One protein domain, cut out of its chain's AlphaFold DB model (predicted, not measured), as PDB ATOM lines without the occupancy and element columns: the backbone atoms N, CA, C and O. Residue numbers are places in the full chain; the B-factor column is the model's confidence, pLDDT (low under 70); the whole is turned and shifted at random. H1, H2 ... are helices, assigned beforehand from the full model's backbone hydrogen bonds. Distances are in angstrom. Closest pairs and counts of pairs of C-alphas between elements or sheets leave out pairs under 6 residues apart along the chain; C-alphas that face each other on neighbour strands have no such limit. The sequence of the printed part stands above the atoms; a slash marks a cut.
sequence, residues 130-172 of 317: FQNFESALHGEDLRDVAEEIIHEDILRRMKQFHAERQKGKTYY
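What this domain is: This is residues 130 to 172 of the 317 residues of an uncharacterized protein of Nitrosarchaeum sp (UniProt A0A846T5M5). The longest helix, H3, forms one arm of an open horseshoe of three helices; H2 makes the bend and H1 the other arm, and residues 167 to 172 fold back from the end of H3. No helix touches another. The printed part has 43 residues, with three named helices in the order H1, H2, H3 and no named strand: all helix. It is only just loose, close to compact, with a radius of gyration of the C-alphas of 11.3 A, and elongated, spanning 31 by 20 by 12 A.

How they stand to each other: H3, residues 154 to 166, and H2, residues 142 to 151, meet only through their link. H1, residues 130 to 139, is close to H2 but not clearly touching: their closest C-alphas, of Leu 137 and Val 145, are 6.8 A apart. Their lines stand at a steep tilt of 42 degrees, opposite ways. H1 and H3 are only just apart, their closest C-alphas 8.3 A from each other. In H1, H2 and H3 every O i to N i+4 pair is within hydrogen-bond range.

Where its parts are: H3 is 18.3 A long and ends at C-alpha 166 (65.377, 101.269, 58.471). H2 is 14.5 A long; H1, 14.1 A, begins at C-alpha 130 (68.263, 89.715, 46.586).

The domain as a whole: The C-alphas farthest apart, of Arg 143 and Lys 167, are 31.2 A apart. The printed part has no cut, and both links are tight. Residues 138 to 144, of which 142 to 144 belong to H2, stand free, as do residues 162 to 168, of which 162 to 166 belong to H3. The pLDDT is under 70 at residues 132, 135 to 136, 139 to 140 and 145.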
ATOM      1  N   PHE A 130      68.094  90.660  47.689       77.25
ATOM      2  CA  PHE A 130      68.263  89.715  46.586       77.25
ATOM      3  C   PHE A 130      67.163  88.663  46.463       77.25
ATOM      4  O   PHE A 130      66.913  88.200  45.363       77.25
ATOM      5  N   GLN A 131      66.471  88.320  47.543       76.62
ATOM      6  CA  GLN A 131      65.373  87.353  47.494       76.62
ATOM      7  C   GLN A 131      64.084  88.007  46.975       76.62
ATOM      8  O   GLN A 131      63.320  87.415  46.210       76.62
ATOM      9  N   ASN A 132      63.922  89.299  47.286       69.94
ATOM     10  CA  ASN A 132      62.923  90.161  46.664       69.94
ATOM     11  C   ASN A 132      63.204  90.355  45.161       69.94
ATOM     12  O   ASN A 132      62.320  90.222  44.323       69.94
ATOM     13  N   PHE A 133      64.471  90.581  44.819       75.06
ATOM     14  CA  PHE A 133      64.942  90.693  43.441       75.06
ATOM     15  C   PHE A 133      64.773  89.392  42.637       75.06
ATOM     16  O   PHE A 133      64.317  89.417  41.498       75.06
ATOM     17  N   GLU A 134      65.080  88.245  43.241       75.50
ATOM     18  CA  GLU A 134      64.887  86.921  42.647       75.50
ATOM     19  C   GLU A 134      63.404  86.632  42.394       75.50
ATOM     20  O   GLU A 134      63.041  86.134  41.330       75.50
ATOM     21  N   SER A 135      62.528  87.016  43.324       69.75
ATOM     22  CA  SER A 135      61.078  86.883  43.151       69.75
ATOM     23  C   SER A 135      60.539  87.777  42.027       69.75
ATOM     24  O   SER A 135      59.670  87.339  41.273       69.75
ATOM     25  N   ALA A 136      61.071  88.994  41.873       69.50
ATOM     26  CA  ALA A 136      60.723  89.897  40.773       69.50
ATOM     27  C   ALA A 136      61.140  89.329  39.404       69.50
ATOM     28  O   ALA A 136      60.353  89.357  38.461       69.50
ATOM     29  N   LEU A 137      62.321  88.703  39.325       70.38
ATOM     30  CA  LEU A 137      62.801  88.015  38.118       70.38
ATOM     31  C   LEU A 137      61.911  86.841  37.683       70.38
ATOM     32  O   LEU A 137      61.909  86.487  36.509       70.38
ATOM     33  N   HIS A 138      61.166  86.229  38.608       74.56
ATOM     34  CA  HIS A 138      60.236  85.138  38.299       74.56
ATOM     35  C   HIS A 138      58.810  85.623  37.975       74.56
ATOM     36  O   HIS A 138      58.006  84.830  37.485       74.56
ATOM     37  N   GLY A 139      58.469  86.881  38.288       66.50
ATOM     38  CA  GLY A 139      57.104  87.415  38.206       66.50
ATOM     39  C   GLY A 139      56.824  88.368  37.039       66.50
ATOM     40  O   GLY A 139      55.676  88.450  36.608       66.50
ATOM     41  N   GLU A 140      57.836  89.074  36.533       68.44
ATOM     42  CA  GLU A 140      57.726  90.027  35.414       68.44
ATOM     43  C   GLU A 140      58.450  89.514  34.158       68.44
ATOM     44  O   GLU A 140      59.259  88.585  34.230       68.44
ATOM     45  N   ASP A 141      58.154  90.092  32.985       70.12
ATOM     46  CA  ASP A 141      58.850  89.750  31.741       70.12
ATOM     47  C   ASP A 141      60.348  90.048  31.908       70.12
ATOM     48  O   ASP A 141      60.770  91.197  32.027       70.12
ATOM     49  N   LEU A 142      61.164  88.987  31.911       70.19
ATOM     50  CA  LEU A 142      62.599  89.014  32.234       70.19
ATOM     51  C   LEU A 142      63.397  90.090  31.478       70.19
ATOM     52  O   LEU A 142      64.465  90.491  31.932       70.19
ATOM     53  N   ARG A 143      62.908  90.526  30.310       70.88
ATOM     54  CA  ARG A 143      63.534  91.561  29.477       70.88
ATOM     55  C   ARG A 143      63.476  92.949  30.105       70.88
ATOM     56  O   ARG A 143      64.498  93.626  30.098       70.88
ATOM     57  N   ASP A 144      62.341  93.337  30.676       74.88
ATOM     58  CA  ASP A 144      62.156  94.685  31.226       74.88
ATOM     59  C   ASP A 144      62.956  94.840  32.524       74.88
ATOM     60  O   ASP A 144      63.663  95.826  32.733       74.88
ATOM     61  N   VAL A 145      62.943  93.788  33.347       69.62
ATOM     62  CA  VAL A 145      63.741  93.712  34.573       69.62
ATOM     63  C   VAL A 145      65.238  93.703  34.238       69.62
ATOM     64  O   VAL A 145      66.014  94.416  34.871       69.62
ATOM     65  N   ALA A 146      65.665  92.958  33.210       71.56
ATOM     66  CA  ALA A 146      67.067  92.924  32.792       71.56
ATOM     67  C   ALA A 146      67.567  94.272  32.247       71.56
ATOM     68  O   ALA A 146      68.680  94.669  32.589       71.56
ATOM     69  N   GLU A 147      66.781  94.999  31.445       78.00
ATOM     70  CA  GLU A 147      67.182  96.328  30.958       78.00
ATOM     71  C   GLU A 147      67.308  97.352  32.094       78.00
ATOM     72  O   GLU A 147      68.279  98.116  32.115       78.00
ATOM     73  N   GLU A 148      66.396  97.322  33.070       74.88
ATOM     74  CA  GLU A 148      66.442  98.202  34.243       74.88
ATOM     75  C   GLU A 148      67.661  97.896  35.136       74.88
ATOM     76  O   GLU A 148      68.349  98.808  35.596       74.88
ATOM     77  N   ILE A 149      68.003  96.613  35.310       74.25
ATOM     78  CA  ILE A 149      69.189  96.170  36.065       74.25
ATOM     79  C   ILE A 149      70.496  96.547  35.362       74.25
ATOM     80  O   ILE A 149      71.485  96.850  36.026       74.25
ATOM     81  N   ILE A 150      70.529  96.510  34.029       79.12
ATOM     82  CA  ILE A 150      71.729  96.868  33.262       79.12
ATOM     83  C   ILE A 150      72.030  98.370  33.385       79.12
ATOM     84  O   ILE A 150      73.195  98.764  33.338       79.12
ATOM     85  N   HIS A 151      71.002  99.205  33.564       80.12
ATOM     86  CA  HIS A 151      71.156 100.659  33.640       80.12
ATOM     87  C   HIS A 151      71.302 101.189  35.071       80.12
ATOM     88  O   HIS A 151      71.945 102.224  35.270       80.12
ATOM     89  N   GLU A 152      70.746 100.508  36.074       78.75
ATOM     90  CA  GLU A 152      70.850 100.928  37.472       78.75
ATOM     91  C   GLU A 152      71.940 100.182  38.253       78.75
ATOM     92  O   GLU A 152      72.071  98.961  38.217       78.75
ATOM     93  N   ASP A 153      72.701 100.927  39.060       88.88
ATOM     94  CA  ASP A 153      73.661 100.351  40.001       88.88
ATOM     95  C   ASP A 153      72.918  99.574  41.108       88.88
ATOM     96  O   ASP A 153      72.341 100.157  42.035       88.88
ATOM     97  N   ILE A 154      72.957  98.240  41.023       85.38
ATOM     98  CA  ILE A 154      72.353  97.292  41.977       85.38
ATOM     99  C   ILE A 154      72.731  97.643  43.425       85.38
ATOM    100  O   ILE A 154      71.914  97.534  44.343       85.38
ATOM    101  N   LEU A 155      73.956  98.124  43.645       82.25
ATOM    102  CA  LEU A 155      74.478  98.484  44.960       82.25
ATOM    103  C   LEU A 155      73.790  99.737  45.522       82.25
ATOM    104  O   LEU A 155      73.543  99.824  46.730       82.25
ATOM    105  N   ARG A 156      73.426 100.692  44.656       85.81
ATOM    106  CA  ARG A 156      72.623 101.866  45.022       85.81
ATOM    107  C   ARG A 156      71.193 101.455  45.385       85.81
ATOM    108  O   ARG A 156      70.711 101.881  46.435       85.81
ATOM    109  N   ARG A 157      70.560 100.575  44.596       83.38
ATOM    110  CA  ARG A 157      69.217 100.020  44.877       83.38
ATOM    111  C   ARG A 157      69.174  99.265  46.209       83.38
ATOM    112  O   ARG A 157      68.288  99.501  47.027       83.38
ATOM    113  N   MET A 158      70.179  98.434  46.483       86.44
ATOM    114  CA  MET A 158      70.302  97.706  47.747       86.44
ATOM    115  C   MET A 158      70.435  98.657  48.947       86.44
ATOM    116  O   MET A 158      69.737  98.502  49.952       86.44
ATOM    117  N   LYS A 159      71.294  99.683  48.850       88.81
ATOM    118  CA  LYS A 159      71.440 100.699  49.907       88.81
ATOM    119  C   LYS A 159      70.135 101.452  50.154       88.81
ATOM    120  O   LYS A 159      69.782 101.673  51.310       88.81
ATOM    121  N   GLN A 160      69.413 101.810  49.095       86.38
ATOM    122  CA  GLN A 160      68.115 102.468  49.201       86.38
ATOM    123  C   GLN A 160      67.077 101.562  49.874       86.38
ATOM    124  O   GLN A 160      66.436 101.993  50.830       86.38
ATOM    125  N   PHE A 161      66.993 100.291  49.475       84.25
ATOM    126  CA  PHE A 161      66.113  99.302  50.099       84.25
ATOM    127  C   PHE A 161      66.359  99.179  51.610       84.25
ATOM    128  O   PHE A 161      65.421  99.252  52.405       84.25
ATOM    129  N   HIS A 162      67.619  99.066  52.040       83.00
ATOM    130  CA  HIS A 162      67.943  98.995  53.465       83.00
ATOM    131  C   HIS A 162      67.709 100.321  54.200       83.00
ATOM    132  O   HIS A 162      67.211 100.300  55.324       83.00
ATOM    133  N   ALA A 163      67.997 101.466  53.574       87.44
ATOM    134  CA  ALA A 163      67.728 102.779  54.158       87.44
ATOM    135  C   ALA A 163      66.224 103.026  54.359       87.44
ATOM    136  O   ALA A 163      65.815 103.636  55.343       87.44
ATOM    137  N   GLU A 164      65.375 102.549  53.450       82.12
ATOM    138  CA  GLU A 164      63.923 102.661  53.579       82.12
ATOM    139  C   GLU A 164      63.325 101.616  54.530       82.12
ATOM    140  O   GLU A 164      62.392 101.925  55.273       82.12
ATOM    141  N   ARG A 165      63.914 100.418  54.594       81.44
ATOM    142  CA  ARG A 165      63.586  99.411  55.610       81.44
ATOM    143  C   ARG A 165      63.915  99.904  57.021       81.44
ATOM    144  O   ARG A 165      63.117  99.708  57.930       81.44
ATOM    145  N   GLN A 166      65.036 100.605  57.204       80.94
ATOM    146  CA  GLN A 166      65.377 101.269  58.471       80.94
ATOM    147  C   GLN A 166      64.387 102.384  58.840       80.94
ATOM    148  O   GLN A 166      64.177 102.647  60.018       80.94
ATOM    149  N   LYS A 167      63.719 102.994  57.851       87.44
ATOM    150  CA  LYS A 167      62.608 103.939  58.067       87.44
ATOM    151  C   LYS A 167      61.268 103.245  58.361       87.44
ATOM    152  O   LYS A 167      60.245 103.919  58.423       87.44
ATOM    153  N   GLY A 168      61.248 101.917  58.502       82.75
ATOM    154  CA  GLY A 168      60.046 101.138  58.804       82.75
ATOM    155  C   GLY A 168      59.108 100.922  57.614       82.75
ATOM    156  O   GLY A 168      57.974 100.485  57.809       82.75
ATOM    157  N   LYS A 169      59.537 101.211  56.376       77.56
ATOM    158  CA  LYS A 169      58.726 100.884  55.197       77.56
ATOM    159  C   LYS A 169      58.751  99.372  54.962       77.56
ATOM    160  O   LYS A 169      59.807  98.783  54.743       77.56
ATOM    161  N   THR A 170      57.577  98.744  54.996       76.88
ATOM    162  CA  THR A 170      57.397  97.329  54.649       76.88
ATOM    163  C   THR A 170      57.303  97.185  53.131       76.88
ATOM    164  O   THR A 170      56.387  97.744  52.523       76.88
ATOM    165  N   TYR A 171      58.221  96.431  52.525       74.56
ATOM    166  CA  TYR A 171      58.172  96.074  51.105       74.56
ATOM    167  C   TYR A 171      57.486  94.723  50.948       74.56
ATOM    168  O   TYR A 171      57.779  93.789  51.690       74.56
ATOM    169  N   TYR A 172      56.582  94.620  49.979       74.88
ATOM    170  CA  TYR A 172      55.893  93.372  49.675       74.88
ATOM    171  C   TYR A 172      56.533  92.745  48.444       74.88
ATOM    172  O   TYR A 172      56.495  93.330  47.368       74.88
TER     173      TYR A 172